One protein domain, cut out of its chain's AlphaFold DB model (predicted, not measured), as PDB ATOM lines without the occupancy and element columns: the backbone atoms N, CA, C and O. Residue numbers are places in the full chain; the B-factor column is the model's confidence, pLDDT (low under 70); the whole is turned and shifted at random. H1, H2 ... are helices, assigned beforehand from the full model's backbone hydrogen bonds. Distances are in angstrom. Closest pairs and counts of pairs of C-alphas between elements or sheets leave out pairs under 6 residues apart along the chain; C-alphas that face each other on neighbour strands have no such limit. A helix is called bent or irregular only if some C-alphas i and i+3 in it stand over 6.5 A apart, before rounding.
ATOM      1  N   LEU A   2      47.389   8.213  47.625       57.78
ATOM      2  CA  LEU A   2      48.780   8.123  47.131       57.78
ATOM      3  C   LEU A   2      48.904   7.565  45.700       57.78
ATOM      4  O   LEU A   2      49.537   8.185  44.855       57.78
ATOM      5  N   ARG A   3      48.235   6.448  45.384       59.66
ATOM      6  CA  ARG A   3      48.323   5.801  44.058       59.66
ATOM      7  C   ARG A   3      47.867   6.690  42.886       59.66
ATOM      8  O   ARG A   3      48.409   6.555  41.801       59.66
ATOM      9  N   ARG A   4      46.912   7.605  43.112       60.78
ATOM     10  CA  ARG A   4      46.385   8.536  42.093       60.78
ATOM     11  C   ARG A   4      47.303   9.749  41.913       60.78
ATOM     12  O   ARG A   4      47.574  10.147  40.794       60.78
ATOM     13  N   ILE A   5      47.873  10.245  43.014       57.75
ATOM     14  CA  ILE A   5      48.887  11.315  43.013       57.75
ATOM     15  C   ILE A   5      50.131  10.876  42.226       57.75
ATOM     16  O   ILE A   5      50.659  11.623  41.409       57.75
ATOM     17  N   TRP A   6      50.563   9.624  42.399       61.97
ATOM     18  CA  TRP A   6      51.693   9.063  41.657       61.97
ATOM     19  C   TRP A   6      51.419   8.840  40.157       61.97
ATOM     20  O   TRP A   6      52.375   8.715  39.394       61.97
ATOM     21  N   GLN A   7      50.157   8.807  39.719       65.69
ATOM     22  CA  GLN A   7      49.793   8.687  38.299       65.69
ATOM     23  C   GLN A   7      49.847  10.033  37.555       65.69
ATOM     24  O   GLN A   7      49.961  10.043  36.334       65.69
ATOM     25  N   GLU A   8      49.860  11.164  38.269       64.81
ATOM     26  CA  GLU A   8      49.941  12.519  37.697       64.81
ATOM     27  C   GLU A   8      51.387  13.033  37.527       64.81
ATOM     28  O   GLU A   8      51.601  14.187  37.156       64.81
ATOM     29  N   ARG A   9      52.407  12.174  37.713       64.81
ATOM     30  CA  ARG A   9      53.833  12.493  37.465       64.81
ATOM     31  C   ARG A   9      54.112  13.293  36.177       64.81
ATOM     32  O   ARG A   9      54.911  14.225  36.265       64.81
ATOM     33  N   PRO A  10      53.500  13.001  35.006       73.00
ATOM     34  CA  PRO A  10      53.789  13.773  33.796       73.00
ATOM     35  C   PRO A  10      53.312  15.233  33.856       73.00
ATOM     36  O   PRO A  10      53.796  16.033  33.064       73.00
ATOM     37  N   ALA A  11      52.417  15.606  34.778       67.75
ATOM     38  CA  ALA A  11      51.944  16.983  34.950       67.75
ATOM     39  C   ALA A  11      52.849  17.833  35.863       67.75
ATOM     40  O   ALA A  11      52.839  19.060  35.767       67.75
ATOM     41  N   LEU A  12      53.681  17.202  36.704       75.00
ATOM     42  CA  LEU A  12      54.560  17.910  37.642       75.00
ATOM     43  C   LEU A  12      55.654  18.709  36.929       75.00
ATOM     44  O   LEU A  12      55.925  19.847  37.296       75.00
ATOM     45  N   LEU A  13      56.263  18.127  35.896       78.81
ATOM     46  CA  LEU A  13      57.363  18.747  35.152       78.81
ATOM     47  C   LEU A  13      56.893  19.977  34.346       78.81
ATOM     48  O   LEU A  13      57.497  21.040  34.488       78.81
ATOM     49  N   PRO A  14      55.786  19.900  33.575       78.69
ATOM     50  CA  PRO A  14      55.176  21.070  32.947       78.69
ATOM     51  C   PRO A  14      54.708  22.121  33.959       78.69
ATOM     52  O   PRO A  14      54.885  23.309  33.710       78.69
ATOM     53  N   GLY A  15      54.150  21.702  35.100       78.06
ATOM     54  CA  GLY A  15      53.731  22.616  36.166       78.06
ATOM     55  C   GLY A  15      54.906  23.375  36.785       78.06
ATOM     56  O   GLY A  15      54.854  24.596  36.911       78.06
ATOM     57  N   ALA A  16      56.000  22.678  37.098       81.62
ATOM     58  CA  ALA A  16      57.230  23.295  37.586       81.62
ATOM     59  C   ALA A  16      57.827  24.257  36.549       81.62
ATOM     60  O   ALA A  16      58.189  25.380  36.892       81.62
ATOM     61  N   ALA A  17      57.862  23.861  35.272       83.88
ATOM     62  CA  ALA A  17      58.321  24.726  34.188       83.88
ATOM     63  C   ALA A  17      57.451  25.987  34.052       83.88
ATOM     64  O   ALA A  17      57.989  27.087  33.939       83.88
ATOM     65  N   ALA A  18      56.123  25.854  34.124       83.06
ATOM     66  CA  ALA A  18      55.206  26.990  34.111       83.06
ATOM     67  C   ALA A  18      55.429  27.919  35.314       83.06
ATOM     68  O   ALA A  18      55.451  29.135  35.141       83.06
ATOM     69  N   GLY A  19      55.664  27.363  36.507       83.94
ATOM     70  CA  GLY A  19      56.004  28.134  37.705       83.94
ATOM     71  C   GLY A  19      57.311  28.917  37.553       83.94
ATOM     72  O   GLY A  19      57.349  30.112  37.839       83.94
ATOM     73  N   VAL A  20      58.366  28.279  37.035       89.69
ATOM     74  CA  VAL A  20      59.652  28.942  36.754       89.69
ATOM     75  C   VAL A  20      59.484  30.052  35.716       89.69
ATOM     76  O   VAL A  20      60.006  31.147  35.912       89.69
ATOM     77  N   ILE A  21      58.722  29.808  34.645       89.81
ATOM     78  CA  ILE A  21      58.419  30.830  33.635       89.81
ATOM     79  C   ILE A  21      57.648  31.987  34.271       89.81
ATOM     80  O   ILE A  21      58.023  33.131  34.059       89.81
ATOM     81  N   ALA A  22      56.622  31.725  35.083       87.50
ATOM     82  CA  ALA A  22      55.844  32.772  35.746       87.50
ATOM     83  C   ALA A  22      56.703  33.634  36.690       87.50
ATOM     84  O   ALA A  22      56.586  34.863  36.682       87.50
ATOM     85  N   LEU A  23      57.606  33.011  37.456       88.81
ATOM     86  CA  LEU A  23      58.576  33.721  38.296       88.81
ATOM     87  C   LEU A  23      59.541  34.559  37.452       88.81
ATOM     88  O   LEU A  23      59.763  35.727  37.764       88.81
ATOM     89  N   GLY A  24      60.063  33.987  36.364       92.75
ATOM     90  CA  GLY A  24      60.930  34.688  35.422       92.75
ATOM     91  C   GLY A  24      60.230  35.884  34.778       92.75
ATOM     92  O   GLY A  24      60.764  36.985  34.794       92.75
ATOM     93  N   LEU A  25      58.996  35.710  34.302       92.56
ATOM     94  CA  LEU A  25      58.170  36.784  33.748       92.56
ATOM     95  C   LEU A  25      57.928  37.892  34.767       92.56
ATOM     96  O   LEU A  25      57.968  39.057  34.394       92.56
ATOM     97  N   SER A  26      57.749  37.551  36.040       92.38
ATOM     98  CA  SER A  26      57.517  38.518  37.119       92.38
ATOM     99  C   SER A  26      58.802  39.175  37.643       92.38
ATOM    100  O   SER A  26      58.725  40.081  38.473       92.38
ATOM    101  N   ALA A  27      59.986  38.755  37.183       94.12
ATOM    102  CA  ALA A  27      61.268  39.214  37.715       94.12
ATOM    103  C   ALA A  27      61.489  40.728  37.566       94.12
ATOM    104  O   ALA A  27      62.086  41.326  38.460       94.12
ATOM    105  N   PHE A  28      60.969  41.367  36.508       92.56
ATOM    106  CA  PHE A  28      61.036  42.829  36.342       92.56
ATOM    107  C   PHE A  28      60.428  43.607  37.517       92.56
ATOM    108  O   PHE A  28      60.870  44.716  37.798       92.56
ATOM    109  N   PHE A  29      59.452  43.022  38.215       88.06
ATOM    110  CA  PHE A  29      58.836  43.598  39.408       88.06
ATOM    111  C   PHE A  29      59.390  42.980  40.700       88.06
ATOM    112  O   PHE A  29      59.704  43.694  41.653       88.06
ATOM    113  N   LEU A  30      59.548  41.651  40.735       88.88
ATOM    114  CA  LEU A  30      59.973  40.927  41.935       88.88
ATOM    115  C   LEU A  30      61.411  41.247  42.340       88.88
ATOM    116  O   LEU A  30      61.689  41.341  43.533       88.88
ATOM    117  N   LEU A  31      62.324  41.422  41.379       92.44
ATOM    118  CA  LEU A  31      63.728  41.670  41.691       92.44
ATOM    119  C   LEU A  31      63.933  43.043  42.356       92.44
ATOM    120  O   LEU A  31      64.533  43.066  43.435       92.44
ATOM    121  N   PRO A  32      63.418  44.170  41.813       90.50
ATOM    122  CA  PRO A  32      63.436  45.443  42.532       90.50
ATOM    123  C   PRO A  32      62.768  45.349  43.905       90.50
ATOM    124  O   PRO A  32      63.363  45.768  44.892       90.50
ATOM    125  N   ALA A  33      61.586  44.730  43.998       86.00
ATOM    126  CA  ALA A  33      60.868  44.607  45.266       86.00
ATOM    127  C   ALA A  33      61.668  43.836  46.334       86.00
ATOM    128  O   ALA A  33      61.715  44.253  47.490       86.00
ATOM    129  N   ALA A  34      62.324  42.737  45.954       85.69
ATOM    130  CA  ALA A  34      63.087  41.897  46.877       85.69
ATOM    131  C   ALA A  34      64.411  42.534  47.326       85.69
ATOM    132  O   ALA A  34      64.867  42.278  48.440       85.69
ATOM    133  N   THR A  35      65.039  43.341  46.469       90.38
ATOM    134  CA  THR A  35      66.380  43.903  46.717       90.38
ATOM    135  C   THR A  35      66.356  45.332  47.251       90.38
ATOM    136  O   THR A  35      67.316  45.749  47.888       90.38
ATOM    137  N   LEU A  36      65.273  46.080  47.025       88.75
ATOM    138  CA  LEU A  36      65.109  47.460  47.499       88.75
ATOM    139  C   LEU A  36      64.214  47.561  48.734       88.75
ATOM    140  O   LEU A  36      63.870  48.664  49.153       88.75
ATOM    141  N   GLN A  37      63.838  46.426  49.326       83.31
ATOM    142  CA  GLN A  37      62.970  46.381  50.500       83.31
ATOM    143  C   GLN A  37      63.526  47.211  51.669       83.31
ATOM    144  O   GLN A  37      62.757  47.815  52.411       83.31
ATOM    145  N   ASP A  38      64.851  47.301  51.795       84.06
ATOM    146  CA  ASP A  38      65.499  48.085  52.848       84.06
ATOM    147  C   ASP A  38      65.397  49.603  52.619       84.06
ATOM    148  O   ASP A  38      65.687  50.372  53.530       84.06
ATOM    149  N   HIS A  39      65.001  50.066  51.428       85.31
ATOM    150  CA  HIS A  39      64.825  51.491  51.112       85.31
ATOM    151  C   HIS A  39      63.400  52.008  51.362       85.31
ATOM    152  O   HIS A  39      63.169  53.210  51.279       85.31
ATOM    153  N   ILE A  40      62.450  51.131  51.694       82.12
ATOM    154  CA  ILE A  40      61.080  51.507  52.066       82.12
ATOM    155  C   ILE A  40      60.854  51.280  53.565       82.12
ATOM    156  O   ILE A  40      61.434  50.366  54.161       82.12
ATOM    157  N   SER A  41      59.993  52.081  54.202       80.00
ATOM    158  CA  SER A  41      59.578  51.785  55.577       80.00
ATOM    159  C   SER A  41      58.632  50.593  55.580       80.00
ATOM    160  O   SER A  41      57.432  50.714  55.361       80.00
ATOM    161  N   THR A  42      59.164  49.404  55.849       74.81
ATOM    162  CA  THR A  42      58.312  48.223  56.051       74.81
ATOM    163  C   THR A  42      57.870  48.051  57.498       74.81
ATOM    164  O   THR A  42      57.001  47.232  57.764       74.81
ATOM    165  N   VAL A  43      58.419  48.824  58.443       76.12
ATOM    166  CA  VAL A  43      58.180  48.651  59.889       76.12
ATOM    167  C   VAL A  43      56.688  48.644  60.217       76.12
ATOM    168  O   VAL A  43      56.219  47.790  60.964       76.12
ATOM    169  N   LEU A  44      55.935  49.556  59.603       75.44
ATOM    170  CA  LEU A  44      54.504  49.706  59.842       75.44
ATOM    171  C   LEU A  44      53.668  48.642  59.103       75.44
ATOM    172  O   LEU A  44      52.631  48.224  59.609       75.44
ATOM    173  N   LEU A  45      54.180  48.096  57.993       73.94
ATOM    174  CA  LEU A  45      53.642  46.893  57.337       73.94
ATOM    175  C   LEU A  45      53.912  45.599  58.129       73.94
ATOM    176  O   LEU A  45      53.347  44.557  57.812       73.94
ATOM    177  N   TRP A  46      54.761  45.656  59.156       74.56
ATOM    178  CA  TRP A  46      55.020  44.565  60.100       74.56
ATOM    179  C   TRP A  46      54.376  44.823  61.467       74.56
ATOM    180  O   TRP A  46      54.802  44.234  62.460       74.56
ATOM    181  N   GLY A  47      53.379  45.707  61.546       72.44
ATOM    182  CA  GLY A  47      52.583  45.903  62.756       72.44
ATOM    183  C   GLY A  47      51.683  44.697  63.076       72.44
ATOM    184  O   GLY A  47      51.445  43.852  62.199       72.44
ATOM    185  N   PRO A  48      51.161  44.612  64.315       69.44
ATOM    186  CA  PRO A  48      50.157  43.619  64.682       69.44
ATOM    187  C   PRO A  48      48.993  43.620  63.686       69.44
ATOM    188  O   PRO A  48      48.459  44.676  63.346       69.44
ATOM    189  N   GLY A  49      48.631  42.442  63.178       72.62
ATOM    190  CA  GLY A  49      47.551  42.287  62.193       72.62
ATOM    191  C   GLY A  49      47.985  42.328  60.723       72.62
ATOM    192  O   GLY A  49      47.182  41.988  59.860       72.62
ATOM    193  N   TYR A  50      49.249  42.635  60.412       75.50
ATOM    194  CA  TYR A  50      49.806  42.530  59.047       75.50
ATOM    195  C   TYR A  50      50.806  41.379  58.898       75.50
ATOM    196  O   TYR A  50      50.995  40.849  57.797       75.50
ATOM    197  N   ARG A  51      51.423  40.959  60.011       77.81
ATOM    198  CA  ARG A  51      52.346  39.821  60.038       77.81
ATOM    199  C   ARG A  51      51.604  38.539  59.732       77.81
ATOM    200  O   ARG A  51      50.592  38.256  60.364       77.81
ATOM    201  N   ALA A  52      52.165  37.705  58.865       78.81
ATOM    202  CA  ALA A  52      51.602  36.392  58.578       78.81
ATOM    203  C   ALA A  52      51.419  35.527  59.836       78.81
ATOM    204  O   ALA A  52      50.455  34.774  59.953       78.81
ATOM    205  N   THR A  53      52.306  35.690  60.817       81.31
ATOM    206  CA  THR A  53      52.202  35.026  62.116       81.31
ATOM    207  C   THR A  53      50.966  35.455  62.899       81.31
ATOM    208  O   THR A  53      50.416  34.659  63.642       81.31
ATOM    209  N   ASP A  54      50.447  36.665  62.753       80.38
ATOM    210  CA  ASP A  54      49.311  37.087  63.583       80.38
ATOM    211  C   ASP A  54      47.983  36.514  63.066       80.38
ATOM    212  O   ASP A  54      46.963  36.547  63.757       80.38
ATOM    213  N   TRP A  55      48.006  35.921  61.870       78.88
ATOM    214  CA  TRP A  55      46.829  35.476  61.147       78.88
ATOM    215  C   TRP A  55      46.480  34.031  61.485       78.88
ATOM    216  O   TRP A  55      46.754  33.105  60.727       78.88
ATOM    217  N   SER A  56      45.881  33.839  62.657       82.94
ATOM    218  CA  SER A  56      45.380  32.538  63.106       82.94
ATOM    219  C   SER A  56      43.857  32.513  63.198       82.94
ATOM    220  O   SER A  56      43.208  33.561  63.250       82.94
ATOM    221  N   ILE A  57      43.291  31.313  63.319       84.50
ATOM    222  CA  ILE A  57      41.855  31.112  63.567       84.50
ATOM    223  C   ILE A  57      41.335  31.808  64.839       84.50
ATOM    224  O   ILE A  57      40.134  32.023  64.950       84.50
ATOM    225  N   TYR A  58      42.218  32.162  65.779       82.06
ATOM    226  CA  TYR A  58      41.860  32.807  67.045       82.06
ATOM    227  C   TYR A  58      41.887  34.336  66.974       82.06
ATOM    228  O   TYR A  58      41.158  34.995  67.707       82.06
ATOM    229  N   ASN A  59      42.716  34.894  66.088       77.19
ATOM    230  CA  ASN A  59      43.002  36.331  66.050       77.19
ATOM    231  C   ASN A  59      42.465  37.021  64.790       77.19
ATOM    232  O   ASN A  59      42.554  38.239  64.671       77.19
ATOM    233  N   THR A  60      41.933  36.259  63.830       73.56
ATOM    234  CA  THR A  60      41.409  36.800  62.570       73.56
ATOM    235  C   THR A  60      39.909  36.623  62.456       73.56
ATOM    236  O   THR A  60      39.310  35.723  63.043       73.56
ATOM    237  N   ASN A  61      39.288  37.495  61.661       72.50
ATOM    238  CA  ASN A  61      37.866  37.406  61.392       72.50
ATOM    239  C   ASN A  61      37.553  36.113  60.619       72.50
ATOM    240  O   ASN A  61      37.963  35.949  59.466       72.50
ATOM    241  N   PHE A  62      36.781  35.225  61.252       72.75
ATOM    242  CA  PHE A  62      36.349  33.951  60.681       72.75
ATOM    243  C   PHE A  62      35.751  34.116  59.280       72.75
ATOM    244  O   PHE A  62      36.036  33.313  58.396       72.75
ATOM    245  N   THR A  63      34.961  35.164  59.048       74.19
ATOM    246  CA  THR A  63      34.250  35.354  57.774       74.19
ATOM    247  C   THR A  63      35.143  35.867  56.655       74.19
ATOM    248  O   THR A  63      34.783  35.719  55.493       74.19
ATOM    249  N   MET A  64      36.312  36.423  56.973       73.12
ATOM    250  CA  MET A  64      37.247  36.902  55.957       73.12
ATOM    251  C   MET A  64      38.201  35.805  55.480       73.12
ATOM    252  O   MET A  64      38.554  35.793  54.305       73.12
ATOM    253  N   PHE A  65      38.609  34.878  56.358       79.62
ATOM    254  CA  PHE A  65      39.711  33.957  56.038       79.62
ATOM    255  C   PHE A  65      39.412  32.497  56.379       79.62
ATOM    256  O   PHE A  65      39.417  31.648  55.488       79.62
ATOM    257  N   THR A  66      39.092  32.189  57.637       86.81
ATOM    258  CA  THR A  66      38.876  30.802  58.090       86.81
ATOM    259  C   THR A  66      37.691  30.131  57.390       86.81
ATOM    260  O   THR A  66      37.796  28.980  56.971       86.81
ATOM    261  N   GLY A  67      36.582  30.854  57.221       88.44
ATOM    262  CA  GLY A  67      35.380  30.392  56.531       88.44
ATOM    263  C   GLY A  67      35.648  30.058  55.061       88.44
ATOM    264  O   GLY A  67      35.433  28.909  54.673       88.44
ATOM    265  N   PRO A  68      36.175  31.000  54.253       89.94
ATOM    266  CA  PRO A  68      36.593  30.719  52.880       89.94
ATOM    267  C   PRO A  68      37.606  29.570  52.769       89.94
ATOM    268  O   PRO A  68      37.418  28.676  51.946       89.94
ATOM    269  N   ALA A  69      38.634  29.525  53.624       91.69
ATOM    270  CA  ALA A  69      39.626  28.445  53.622       91.69
ATOM    271  C   ALA A  69      38.979  27.071  53.860       91.69
ATOM    272  O   ALA A  69      39.224  26.123  53.109       91.69
ATOM    273  N   LEU A  70      38.095  26.971  54.859       93.19
ATOM    274  CA  LEU A  70      37.342  25.752  55.148       93.19
ATOM    275  C   LEU A  70      36.406  25.373  53.994       93.19
ATOM    276  O   LEU A  70      36.346  24.204  53.610       93.19
ATOM    277  N   ALA A  71      35.700  26.344  53.417       93.06
ATOM    278  CA  ALA A  71      34.798  26.112  52.297       93.06
ATOM    279  C   ALA A  71      35.547  25.539  51.085       93.06
ATOM    280  O   ALA A  71      35.104  24.552  50.498       93.06
ATOM    281  N   LEU A  72      36.715  26.096  50.755       94.25
ATOM    282  CA  LEU A  72      37.557  25.618  49.656       94.25
ATOM    283  C   LEU A  72      38.103  24.209  49.919       94.25
ATOM    284  O   LEU A  72      38.105  23.383  49.005       94.25
ATOM    285  N   ILE A  73      38.484  23.888  51.163       95.12
ATOM    286  CA  ILE A  73      38.842  22.513  51.552       95.12
ATOM    287  C   ILE A  73      37.666  21.561  51.304       95.12
ATOM    288  O   ILE A  73      37.849  20.519  50.672       95.12
ATOM    289  N   ILE A  74      36.464  21.911  51.776       94.44
ATOM    290  CA  ILE A  74      35.253  21.087  51.628       94.44
ATOM    291  C   ILE A  74      34.927  20.867  50.149       94.44
ATOM    292  O   ILE A  74      34.646  19.736  49.752       94.44
ATOM    293  N   LEU A  75      35.019  21.916  49.327       92.69
ATOM    294  CA  LEU A  75      34.782  21.848  47.883       92.69
ATOM    295  C   LEU A  75      35.807  20.963  47.163       92.69
ATOM    296  O   LEU A  75      35.437  20.190  46.279       92.69
ATOM    297  N   ALA A  76      37.081  21.032  47.553       93.50
ATOM    298  CA  ALA A  76      38.153  20.247  46.943       93.50
ATOM    299  C   ALA A  76      38.195  18.786  47.427       93.50
ATOM    300  O   ALA A  76      38.774  17.921  46.754       93.50
ATOM    301  N   TRP A  77      37.608  18.491  48.590       93.62
ATOM    302  CA  TRP A  77      37.692  17.192  49.266       93.62
ATOM    303  C   TRP A  77      37.263  15.983  48.416       93.62
ATOM    304  O   TRP A  77      37.964  14.962  48.439       93.62
ATOM    305  N   PRO A  78      36.167  16.038  47.632       90.31
ATOM    306  CA  PRO A  78      35.682  14.880  46.879       90.31
ATOM    307  C   PRO A  78      36.617  14.445  45.751       90.31
ATOM    308  O   PRO A  78      36.589  13.277  45.358       90.31
ATOM    309  N   ALA A  79      37.461  15.351  45.245       88.56
ATOM    310  CA  ALA A  79      38.368  15.060  44.137       88.56
ATOM    311  C   ALA A  79      39.425  14.022  44.512       88.56
ATOM    312  O   ALA A  79      39.822  13.201  43.674       88.56
ATOM    313  N   ARG A  80      39.845  14.028  45.787       88.62
ATOM    314  CA  ARG A  80      40.884  13.147  46.337       88.62
ATOM    315  C   ARG A  80      42.123  13.089  45.425       88.62
ATOM    316  O   ARG A  80      42.682  12.010  45.206       88.62
ATOM    317  N   SER A  81      42.500  14.236  44.864       87.50
ATOM    318  CA  SER A  81      43.567  14.394  43.870       87.50
ATOM    319  C   SER A  81      44.786  15.098  44.468       87.50
ATOM    320  O   SER A  81      44.784  15.485  45.640       87.50
ATOM    321  N   PHE A  82      45.835  15.265  43.659       87.12
ATOM    322  CA  PHE A  82      46.980  16.103  44.018       87.12
ATOM    323  C   PHE A  82      46.546  17.539  44.356       87.12
ATOM    324  O   PHE A  82      46.969  18.091  45.369       87.12
ATOM    325  N   TRP A  83      45.615  18.101  43.581       90.88
ATOM    326  CA  TRP A  83      45.067  19.440  43.804       90.88
ATOM    327  C   TRP A  83      44.369  19.580  45.156       90.88
ATOM    328  O   TRP A  83      44.603  20.567  45.843       90.88
ATOM    329  N   THR A  84      43.615  18.564  45.602       92.38
ATOM    330  CA  THR A  84      43.029  18.549  46.955       92.38
ATOM    331  C   THR A  84      44.099  18.686  48.037       92.38
ATOM    332  O   THR A  84      43.897  19.401  49.014       92.38
ATOM    333  N   VAL A  85      45.240  18.006  47.880       92.94
ATOM    334  CA  VAL A  85      46.340  18.080  48.853       92.94
ATOM    335  C   VAL A  85      46.920  19.492  48.893       92.94
ATOM    336  O   VAL A  85      47.100  20.032  49.982       92.94
ATOM    337  N   LEU A  86      47.154  20.108  47.730       92.56
ATOM    338  CA  LEU A  86      47.631  21.492  47.657       92.56
ATOM    339  C   LEU A  86      46.637  22.480  48.272       92.56
ATOM    340  O   LEU A  86      47.057  23.349  49.032       92.56
ATOM    341  N   THR A  87      45.338  22.319  48.010       95.06
ATOM    342  CA  THR A  87      44.289  23.142  48.628       95.06
ATOM    343  C   THR A  87      44.328  23.029  50.145       95.06
ATOM    344  O   THR A  87      44.335  24.049  50.823       95.06
ATOM    345  N   VAL A  88      44.394  21.810  50.692       95.19
ATOM    346  CA  VAL A  88      44.424  21.591  52.146       95.19
ATOM    347  C   VAL A  88      45.676  22.203  52.767       95.19
ATOM    348  O   VAL A  88      45.563  22.986  53.703       95.19
ATOM    349  N   ILE A  89      46.863  21.898  52.239       94.31
ATOM    350  CA  ILE A  89      48.126  22.427  52.779       94.31
ATOM    351  C   ILE A  89      48.153  23.957  52.680       94.31
ATOM    352  O   ILE A  89      48.475  24.624  53.660       94.31
ATOM    353  N   GLY A  90      47.773  24.520  51.530       92.62
ATOM    354  CA  GLY A  90      47.735  25.966  51.318       92.62
ATOM    355  C   GLY A  90      46.730  26.670  52.230       92.62
ATOM    356  O   GLY A  90      47.058  27.701  52.810       92.62
ATOM    357  N   ALA A  91      45.539  26.096  52.416       92.69
ATOM    358  CA  ALA A  91      44.509  26.643  53.296       92.69
ATOM    359  C   ALA A  91      44.961  26.622  54.759       92.69
ATOM    360  O   ALA A  91      44.844  27.632  55.447       92.69
ATOM    361  N   LEU A  92      45.545  25.508  55.217       92.50
ATOM    362  CA  LEU A  92      46.106  25.398  56.565       92.50
ATOM    363  C   LEU A  92      47.279  26.367  56.773       92.50
ATOM    364  O   LEU A  92      47.384  26.967  57.842       92.50
ATOM    365  N   ALA A  93      48.133  26.566  55.761       90.31
ATOM    366  CA  ALA A  93      49.173  27.591  55.799       90.31
ATOM    367  C   ALA A  93      48.560  28.993  55.937       90.31
ATOM    368  O   ALA A  93      48.967  29.748  56.817       90.31
ATOM    369  N   ALA A  94      47.559  29.326  55.117       88.56
ATOM    370  CA  ALA A  94      46.930  30.647  55.079       88.56
ATOM    371  C   ALA A  94      46.316  31.073  56.425       88.56
ATOM    372  O   ALA A  94      46.278  32.264  56.719       88.56
ATOM    373  N   VAL A  95      45.880  30.113  57.251       88.62
ATOM    374  CA  VAL A  95      45.277  30.355  58.579       88.62
ATOM    375  C   VAL A  95      46.198  29.981  59.755       88.62
ATOM    376  O   VAL A  95      45.730  29.782  60.878       88.62
ATOM    377  N   ARG A  96      47.510  29.851  59.495       88.00
ATOM    378  CA  ARG A  96      48.569  29.524  60.476       88.00
ATOM    379  C   ARG A  96      48.328  28.227  61.268       88.00
ATOM    380  O   ARG A  96      48.715  28.115  62.428       88.00
ATOM    381  N   LEU A  97      47.721  27.221  60.641       90.19
ATOM    382  CA  LEU A  97      47.610  25.871  61.207       90.19
ATOM    383  C   LEU A  97      48.803  24.974  60.849       90.19
ATOM    384  O   LEU A  97      48.966  23.914  61.449       90.19
ATOM    385  N   LEU A  98      49.657  25.392  59.908       89.25
ATOM    386  CA  LEU A  98      50.966  24.775  59.690       89.25
ATOM    387  C   LEU A  98      52.032  25.519  60.507       89.25
ATOM    388  O   LEU A  98      52.329  26.676  60.191       89.25
ATOM    389  N   PRO A  99      52.606  24.892  61.549       83.69
ATOM    390  CA  PRO A  99      53.604  25.547  62.383       83.69
ATOM    391  C   PRO A  99      54.881  25.831  61.579       83.69
ATOM    392  O   PRO A  99      55.189  25.128  60.615       83.69
ATOM    393  N   PHE A 100      55.630  26.860  61.980       85.69
ATOM    394  CA  PHE A 100      56.955  27.231  61.456       85.69
ATOM    395  C   PHE A 100      57.031  27.744  60.010       85.69
ATOM    396  O   PHE A 100      58.010  28.400  59.662       85.69
ATOM    397  N   VAL A 101      56.017  27.517  59.166       87.38
ATOM    398  CA  VAL A 101      56.023  27.954  57.753       87.38
ATOM    399  C   VAL A 101      56.274  29.458  57.630       87.38
ATOM    400  O   VAL A 101      57.126  29.886  56.855       87.38
ATOM    401  N   TRP A 102      55.565  30.259  58.425       85.69
ATOM    402  CA  TRP A 102      55.691  31.719  58.407       85.69
ATOM    403  C   TRP A 102      56.860  32.251  59.234       85.69
ATOM    404  O   TRP A 102      57.144  33.439  59.163       85.69
ATOM    405  N   ASP A 103      57.561  31.389  59.969       86.06
ATOM    406  CA  ASP A 103      58.763  31.767  60.713       86.06
ATOM    407  C   ASP A 103      60.021  31.710  59.816       86.06
ATOM    408  O   ASP A 103      61.072  32.246  60.168       86.06
ATOM    409  N   ILE A 104      59.920  31.119  58.614       87.12
ATOM    410  CA  ILE A 104      61.001  31.084  57.617       87.12
ATOM    411  C   ILE A 104      61.297  32.517  57.137       87.12
ATOM    412  O   ILE A 104      60.391  33.151  56.597       87.12
ATOM    413  N   PRO A 105      62.547  33.025  57.213       81.44
ATOM    414  CA  PRO A 105      62.858  34.436  56.947       81.44
ATOM    415  C   PRO A 105      62.357  34.979  55.605       81.44
ATOM    416  O   PRO A 105      61.933  36.127  55.520       81.44
ATOM    417  N   LEU A 106      62.379  34.161  54.548       77.62
ATOM    418  CA  LEU A 106      61.881  34.563  53.233       77.62
ATOM    419  C   LEU A 106      60.346  34.602  53.170       77.62
ATOM    420  O   LEU A 106      59.787  35.504  52.555       77.62
ATOM    421  N   LEU A 107      59.664  33.645  53.804       79.56
ATOM    422  CA  LEU A 107      58.199  33.572  53.798       79.56
ATOM    423  C   LEU A 107      57.575  34.537  54.799       79.56
ATOM    424  O   LEU A 107      56.509  35.076  54.527       79.56
ATOM    425  N   ASN A 108      58.264  34.828  55.901       76.06
ATOM    426  CA  ASN A 108      57.857  35.861  56.844       76.06
ATOM    427  C   ASN A 108      57.842  37.243  56.183       76.06
ATOM    428  O   ASN A 108      57.111  38.106  56.626       76.06
ATOM    429  N   LYS A 109      58.581  37.455  55.080       72.94
ATOM    430  CA  LYS A 109      58.497  38.685  54.273       72.94
ATOM    431  C   LYS A 109      57.236  38.774  53.408       72.94
ATOM    432  O   LYS A 109      56.947  39.847  52.874       72.94
ATOM    433  N   ALA A 110      56.470  37.692  53.268       70.06
ATOM    434  CA  ALA A 110      55.180  37.733  52.601       70.06
ATOM    435  C   ALA A 110      54.171  38.457  53.498       70.06
ATOM    436  O   ALA A 110      53.683  37.928  54.494       70.06
ATOM    437  N   GLN A 111      53.854  39.690  53.122       63.84
ATOM    438  CA  GLN A 111      52.757  40.415  53.737       63.84
ATOM    439  C   GLN A 111      51.445  39.755  53.321       63.84
ATOM    440  O   GLN A 111      51.220  39.490  52.135       63.84
ATOM    441  N   PHE A 112      50.586  39.540  54.313       65.06
ATOM    442  CA  PHE A 112      49.233  39.031  54.168       65.06
ATOM    443  C   PHE A 112      49.092  37.584  53.646       65.06
ATOM    444  O   PHE A 112      49.060  37.337  52.434       65.06
ATOM    445  N   PRO A 113      48.859  36.613  54.545       64.75
ATOM    446  CA  PRO A 113      48.559  35.227  54.186       64.75
ATOM    447  C   PRO A 113      47.360  35.049  53.256       64.75
ATOM    448  O   PRO A 113      47.293  34.033  52.570       64.75
ATOM    449  N   TRP A 114      46.451  36.028  53.142       69.56
ATOM    450  CA  TRP A 114      45.373  35.970  52.146       69.56
ATOM    451  C   TRP A 114      45.898  35.867  50.708       69.56
ATOM    452  O   TRP A 114      45.204  35.323  49.859       69.56
ATOM    453  N   ARG A 115      47.135  36.281  50.401       73.44
ATOM    454  CA  ARG A 115      47.720  36.027  49.070       73.44
ATOM    455  C   ARG A 115      47.863  34.532  48.773       73.44
ATOM    456  O   ARG A 115      47.739  34.124  47.621       73.44
ATOM    457  N   MET A 116      48.049  33.705  49.807       84.56
ATOM    458  CA  MET A 116      47.994  32.246  49.685       84.56
ATOM    459  C   MET A 116      46.584  31.772  49.307       84.56
ATOM    460  O   MET A 116      46.460  30.776  48.602       84.56
ATOM    461  N   MET A 117      45.524  32.496  49.692       87.88
ATOM    462  CA  MET A 117      44.146  32.134  49.339       87.88
ATOM    463  C   MET A 117      43.914  32.108  47.830       87.88
ATOM    464  O   MET A 117      43.213  31.218  47.375       87.88
ATOM    465  N   GLY A 118      44.573  32.959  47.036       87.50
ATOM    466  CA  GLY A 118      44.481  32.864  45.572       87.50
ATOM    467  C   GLY A 118      45.005  31.523  45.025       87.50
ATOM    468  O   GLY A 118      44.417  30.933  44.119       87.50
ATOM    469  N   VAL A 119      46.074  30.982  45.624       89.00
ATOM    470  CA  VAL A 119      46.586  29.637  45.294       89.00
ATOM    471  C   VAL A 119      45.607  28.558  45.764       89.00
ATOM    472  O   VAL A 119      45.344  27.589  45.046       89.00
ATOM    473  N   VAL A 120      45.035  28.720  46.959       93.00
ATOM    474  CA  VAL A 120      44.036  27.795  47.516       93.00
ATOM    475  C   VAL A 120      42.783  27.751  46.643       93.00
ATOM    476  O   VAL A 120      42.324  26.663  46.309       93.00
ATOM    477  N   GLU A 121      42.270  28.898  46.208       91.94
ATOM    478  CA  GLU A 121      41.124  29.021  45.303       91.94
ATOM    479  C   GLU A 121      41.396  28.330  43.971       91.94
ATOM    480  O   GLU A 121      40.625  27.466  43.551       91.94
ATOM    481  N   TYR A 122      42.531  28.640  43.338       92.00
ATOM    482  CA  TYR A 122      42.913  28.023  42.071       92.00
ATOM    483  C   TYR A 122      42.993  26.494  42.178       92.00
ATOM    484  O   TYR A 122      42.422  25.765  41.359       92.00
ATOM    485  N   THR A 123      43.678  25.991  43.207       93.38
ATOM    486  CA  THR A 123      43.828  24.544  43.417       93.38
ATOM    487  C   THR A 123      42.492  23.883  43.758       93.38
ATOM    488  O   THR A 123      42.219  22.793  43.252       93.38
ATOM    489  N   ALA A 124      41.619  24.552  44.516       93.12
ATOM    490  CA  ALA A 124      40.296  24.042  44.866       93.12
ATOM    491  C   ALA A 124      39.376  23.948  43.644       93.12
ATOM    492  O   ALA A 124      38.737  22.916  43.436       93.12
ATOM    493  N   ILE A 125      39.351  24.986  42.803       90.44
ATOM    494  CA  ILE A 125      38.595  24.995  41.543       90.44
ATOM    495  C   ILE A 125      39.118  23.890  40.622       90.44
ATOM    496  O   ILE A 125      38.333  23.107  40.091       90.44
ATOM    497  N   THR A 126      40.438  23.759  40.488       89.88
ATOM    498  CA  THR A 126      41.058  22.708  39.663       89.88
ATOM    499  C   THR A 126      40.700  21.306  40.174       89.88
ATOM    500  O   THR A 126      40.366  20.412  39.387       89.88
ATOM    501  N   ALA A 127      40.690  21.109  41.496       89.94
ATOM    502  CA  ALA A 127      40.231  19.870  42.120       89.94
ATOM    503  C   ALA A 127      38.744  19.601  41.818       89.94
ATOM    504  O   ALA A 127      38.385  18.491  41.418       89.94
ATOM    505  N   LEU A 128      37.888  20.616  41.955       88.94
ATOM    506  CA  LEU A 128      36.448  20.517  41.718       88.94
ATOM    507  C   LEU A 128      36.126  20.165  40.257       88.94
ATOM    508  O   LEU A 128      35.327  19.261  40.012       88.94
ATOM    509  N   LEU A 129      36.799  20.801  39.295       87.31
ATOM    510  CA  LEU A 129      36.644  20.518  37.860       87.31
ATOM    511  C   LEU A 129      37.088  19.099  37.472       87.31
ATOM    512  O   LEU A 129      36.673  18.581  36.438       87.31
ATOM    513  N   SER A 130      37.886  18.441  38.315       85.75
ATOM    514  CA  SER A 130      38.306  17.048  38.121       85.75
ATOM    515  C   SER A 130      37.271  16.024  38.629       85.75
ATOM    516  O   SER A 130      37.497  14.813  38.533       85.75
ATOM    517  N   CYS A 131      36.149  16.475  39.202       84.50
ATOM    518  CA  CYS A 131      35.120  15.615  39.785       84.50
ATOM    519  C   CYS A 131      33.912  15.392  38.872       84.50
ATOM    520  O   CYS A 131      33.498  16.253  38.105       84.50
ATOM    521  N   GLN A 132      33.249  14.249  39.056       82.25
ATOM    522  CA  GLN A 132      31.917  14.021  38.499       82.25
ATOM    523  C   GLN A 132      30.855  14.733  39.352       82.25
ATOM    524  O   GLN A 132      30.821  14.559  40.573       82.25
ATOM    525  N   LEU A 133      29.948  15.467  38.696       79.44
ATOM    526  CA  LEU A 133      28.958  16.347  39.331       79.44
ATOM    527  C   LEU A 133      28.128  15.666  40.437       79.44
ATOM    528  O   LEU A 133      27.849  16.274  41.467       79.44
ATOM    529  N   HIS A 134      27.758  14.390  40.275       80.75
ATOM    530  CA  HIS A 134      26.943  13.674  41.267       80.75
ATOM    531  C   HIS A 134      27.668  13.443  42.605       80.75
ATOM    532  O   HIS A 134      27.017  13.414  43.645       80.75
ATOM    533  N   ARG A 135      29.004  13.327  42.606       78.00
ATOM    534  CA  ARG A 135      29.806  13.096  43.825       78.00
ATOM    535  C   ARG A 135      30.038  14.364  44.636       78.00
ATOM    536  O   ARG A 135      30.415  14.277  45.801       78.00
ATOM    537  N   ILE A 136      29.830  15.526  44.020       85.25
ATOM    538  CA  ILE A 136      30.126  16.820  44.633       85.25
ATOM    539  C   ILE A 136      28.886  17.551  45.128       85.25
ATOM    540  O   ILE A 136      29.056  18.532  45.825       85.25
ATOM    541  N   ARG A 137      27.654  17.098  44.847       87.19
ATOM    542  CA  ARG A 137      26.425  17.854  45.181       87.19
ATOM    543  C   ARG A 137      26.345  18.292  46.647       87.19
ATOM    544  O   ARG A 137      26.102  19.463  46.910       87.19
ATOM    545  N   LEU A 138      26.594  17.374  47.584       88.31
ATOM    546  CA  LEU A 138      26.580  17.683  49.018       88.31
ATOM    547  C   LEU A 138      27.688  18.677  49.399       88.31
ATOM    548  O   LEU A 138      27.440  19.647  50.106       88.31
ATOM    549  N   PHE A 139      28.902  18.451  48.900       86.75
ATOM    550  CA  PHE A 139      30.067  19.295  49.179       86.75
ATOM    551  C   PHE A 139      29.950  20.676  48.537       86.75
ATOM    552  O   PHE A 139      30.370  21.663  49.129       86.75
ATOM    553  N   LEU A 140      29.336  20.752  47.358       88.06
ATOM    554  CA  LEU A 140      29.017  21.982  46.655       88.06
ATOM    555  C   LEU A 140      27.992  22.787  47.444       88.06
ATOM    556  O   LEU A 140      28.212  23.969  47.654       88.06
ATOM    557  N   ALA A 141      26.921  22.152  47.934       88.19
ATOM    558  CA  ALA A 141      25.933  22.818  48.779       88.19
ATOM    559  C   ALA A 141      26.556  23.331  50.089       88.19
ATOM    560  O   ALA A 141      26.375  24.495  50.436       88.19
ATOM    561  N   ALA A 142      27.341  22.499  50.781       89.00
ATOM    562  CA  ALA A 142      28.010  22.882  52.026       89.00
ATOM    563  C   ALA A 142      29.046  24.002  51.817       89.00
ATOM    564  O   ALA A 142      29.056  24.990  52.550       89.00
ATOM    565  N   GLY A 143      29.893  23.875  50.793       87.94
ATOM    566  CA  GLY A 143      30.876  24.891  50.432       87.94
ATOM    567  C   GLY A 143      30.219  26.197  49.995       87.94
ATOM    568  O   GLY A 143      30.608  27.259  50.470       87.94
ATOM    569  N   ALA A 144      29.176  26.133  49.163       88.56
ATOM    570  CA  ALA A 144      28.416  27.307  48.747       88.56
ATOM    571  C   ALA A 144      27.751  28.002  49.939       88.56
ATOM    572  O   ALA A 144      27.831  29.220  50.024       88.56
ATOM    573  N   ALA A 145      27.164  27.263  50.885       89.69
ATOM    574  CA  ALA A 145      26.572  27.854  52.084       89.69
ATOM    575  C   ALA A 145      27.605  28.645  52.906       89.69
ATOM    576  O   ALA A 145      27.338  29.779  53.305       89.69
ATOM    577  N   LEU A 146      28.807  28.089  53.100       87.94
ATOM    578  CA  LEU A 146      29.896  28.775  53.803       87.94
ATOM    579  C   LEU A 146      30.389  30.016  53.050       87.94
ATOM    580  O   LEU A 146      30.596  31.059  53.671       87.94
ATOM    581  N   LEU A 147      30.552  29.926  51.726       88.06
ATOM    582  CA  LEU A 147      30.967  31.065  50.905       88.06
ATOM    583  C   LEU A 147      29.894  32.160  50.886       88.06
ATOM    584  O   LEU A 147      30.221  33.321  51.097       88.06
ATOM    585  N   ILE A 148      28.619  31.808  50.696       90.06
ATOM    586  CA  ILE A 148      27.498  32.759  50.710       90.06
ATOM    587  C   ILE A 148      27.430  33.476  52.055       90.06
ATOM    588  O   ILE A 148      27.275  34.692  52.081       90.06
ATOM    589  N   PHE A 149      27.587  32.758  53.167       87.56
ATOM    590  CA  PHE A 149      27.614  33.377  54.488       87.56
ATOM    591  C   PHE A 149      28.794  34.352  54.643       87.56
ATOM    592  O   PHE A 149      28.601  35.504  55.033       87.56
ATOM    593  N   ALA A 150      30.007  33.914  54.289       85.06
ATOM    594  CA  ALA A 150      31.223  34.720  54.386       85.06
ATOM    595  C   ALA A 150      31.158  35.990  53.516       85.06
ATOM    596  O   ALA A 150      31.330  37.107  54.014       85.06
ATOM    597  N   TYR A 151      30.853  35.829  52.227       85.38
ATOM    598  CA  TYR A 151      30.752  36.938  51.280       85.38
ATOM    599  C   TYR A 151      29.512  37.796  51.510       85.38
ATOM    600  O   TYR A 151      29.595  39.004  51.323       85.38
ATOM    601  N   GLY A 152      28.393  37.223  51.953       88.50
ATOM    602  CA  GLY A 152      27.182  37.973  52.282       88.50
ATOM    603  C   GLY A 152      27.419  38.962  53.420       88.50
ATOM    604  O   GLY A 152      27.045  40.129  53.311       88.50
ATOM    605  N   LEU A 153      28.128  38.542  54.475       86.50
ATOM    606  CA  LEU A 153      28.495  39.451  55.561       86.50
ATOM    607  C   LEU A 153      29.483  40.532  55.098       86.50
ATOM    608  O   LEU A 153      29.322  41.698  55.457       86.50
ATOM    609  N   MET A 154      30.493  40.171  54.296       85.25
ATOM    610  CA  MET A 154      31.421  41.160  53.732       85.25
ATOM    611  C   MET A 154      30.708  42.161  52.826       85.25
ATOM    612  O   MET A 154      30.942  43.358  52.957       85.25
ATOM    613  N   ALA A 155      29.820  41.693  51.950       88.31
ATOM    614  CA  ALA A 155      29.029  42.539  51.068       88.31
ATOM    615  C   ALA A 155      28.134  43.484  51.872       88.31
ATOM    616  O   ALA A 155      28.088  44.668  51.568       88.31
ATOM    617  N   SER A 156      27.493  42.999  52.940       90.44
ATOM    618  CA  SER A 156      26.701  43.843  53.840       90.44
ATOM    619  C   SER A 156      27.541  44.961  54.465       90.44
ATOM    620  O   SER A 156      27.127  46.115  54.415       90.44
ATOM    621  N   ARG A 157      28.740  44.657  54.980       87.62
ATOM    622  CA  ARG A 157      29.632  45.687  55.543       87.62
ATOM    623  C   ARG A 157      30.187  46.642  54.491       87.62
ATOM    624  O   ARG A 157      30.336  47.825  54.766       87.62
ATOM    625  N   ALA A 158      30.503  46.136  53.303       87.25
ATOM    626  CA  ALA A 158      30.971  46.962  52.198       87.25
ATOM    627  C   ALA A 158      29.872  47.920  51.726       87.25
ATOM    628  O   ALA A 158      30.139  49.097  51.520       87.25
ATOM    629  N   LEU A 159      28.634  47.433  51.603       91.88
ATOM    630  CA  LEU A 159      27.478  48.262  51.279       91.88
ATOM    631  C   LEU A 159      27.240  49.313  52.356       91.88
ATOM    632  O   LEU A 159      27.046  50.471  52.014       91.88
ATOM    633  N   ASP A 160      27.290  48.942  53.632       90.31
ATOM    634  CA  ASP A 160      27.172  49.902  54.731       90.31
ATOM    635  C   ASP A 160      28.240  51.001  54.615       90.31
ATOM    636  O   ASP A 160      27.909  52.182  54.539       90.31
ATOM    637  N   ALA A 161      29.510  50.626  54.439       86.44
ATOM    638  CA  ALA A 161      30.606  51.575  54.248       86.44
ATOM    639  C   ALA A 161      30.430  52.482  53.013       86.44
ATOM    640  O   ALA A 161      30.778  53.656  53.073       86.44
ATOM    641  N   LEU A 162      29.875  51.966  51.910       89.44
ATOM    642  CA  LEU A 162      29.614  52.742  50.690       89.44
ATOM    643  C   LEU A 162      28.466  53.749  50.841       89.44
ATOM    644  O   LEU A 162      28.448  54.748  50.126       89.44
ATOM    645  N   HIS A 163      27.515  53.500  51.745       91.44
ATOM    646  CA  HIS A 163      26.428  54.442  52.031       91.44
ATOM    647  C   HIS A 163      26.842  55.558  52.999       91.44
ATOM    648  O   HIS A 163      26.130  56.556  53.112       91.44
ATOM    649  N   HIS A 164      27.985  55.427  53.674       85.00
ATOM    650  CA  HIS A 164      28.523  56.490  54.515       85.00
ATOM    651  C   HIS A 164      29.284  57.506  53.646       85.00
ATOM    652  O   HIS A 164      30.199  57.122  52.912       85.00
TER     653      HIS A 164
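Overview. This is residues 2 to 164 of the 300 residues of an uncharacterized protein of Sphingobium sp. TB-6 (UniProt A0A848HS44). Three helices, H3, H4 and H6, make an up-and-down bundle, and the long helix H7 packs on H3 from outside, while residues 155 to 164, of which 155 to 163 belong to H7, stick out past the bundle. Residues 9 to 33, most of H1 and H2, form a free arm well off the bundle, and a long loop, residues 36 to 65, leads from H2 back to H3. The printed part has 163 residues with seven named helices, H1 to H7 in order, and no named strand; the class is all helix. It is only just compact, close to loose, with a radius of gyration of the C-alphas of 18.0 A and spans of 53 by 46 by 30 A.

Along the chain. H1, residues 2 to 25, begins at C-alpha 2 (48.780, 8.123, 47.131), is 33.0 A long and has a kink of 63 degrees near residue 10. H2 is residues 27 to 35. H3, residues 66 to 79, begins at C-alpha 66 (38.876, 30.802, 58.090) and is 21.0 A long. H4 is residues 82 to 94, 18.3 A long, and H5 is residues 105 to 108. H6, residues 114 to 129, is 22.8 A long. H7, residues 133 to 163, is 40.2 A long, has a kink of 42 degrees near residue 140 and ends at C-alpha 163 (26.428, 54.442, 52.031). H1, H3 and H7 are irregular: C-alphas 7 and 10 are 7.9 A apart, 75 and 78 are 7.1 A apart, and 135 and 138 are 7.6 A apart.

Arrangement. H3, H4 and H6 form the bundle, up and down, each running against the one before it in the chain. H3 and H4 are a helical hairpin at a shallow tilt of 12 degrees, with closest C-alphas of Ala 76 and Thr 84 at 5.2 A. H4 and H6 touch at a shallow tilt of 22 degrees, opposite ways, with closest C-alphas of Thr 87 and Val 120 at 4.8 A. H3 and H6 touch at a shallow tilt of 26 degrees, the same way, with closest C-alphas of Ala 76 and Ala 124 at 4.8 A. H7 touches H3 at a shallow tilt of 20 degrees, opposite ways, with closest C-alphas of Ala 71 and Gly 143 at 4.5 A. H1 and H4 only just touch, with 3 pairs of C-alphas within 8 A, through residues 4 to 8 of H1 and residue 82 of H4; the closest C-alphas, of Ile 5 and Phe 82, are 5.3 A apart. H1 and H2 meet only through their link, and H5 touches no helix. Every O i to N i+4 pair is within hydrogen-bond range in H4, against 12 of 20 in H1, 4 of 5 in H2, 8 of 10 in H3, 10 of 12 in H6 and 25 of 27 in H7; H5 is too short for such a pair.

Size, cuts and confidence. The C-alphas farthest apart, of Arg 3 and His 164, are 55.4 A apart. The printed part has no cut; the link from H2 to H3 is long, with 30 residues. The mean pLDDT of the printed part is 83.9, and residues 2 to 9, 11, 48 and 111 to 114 are under 70.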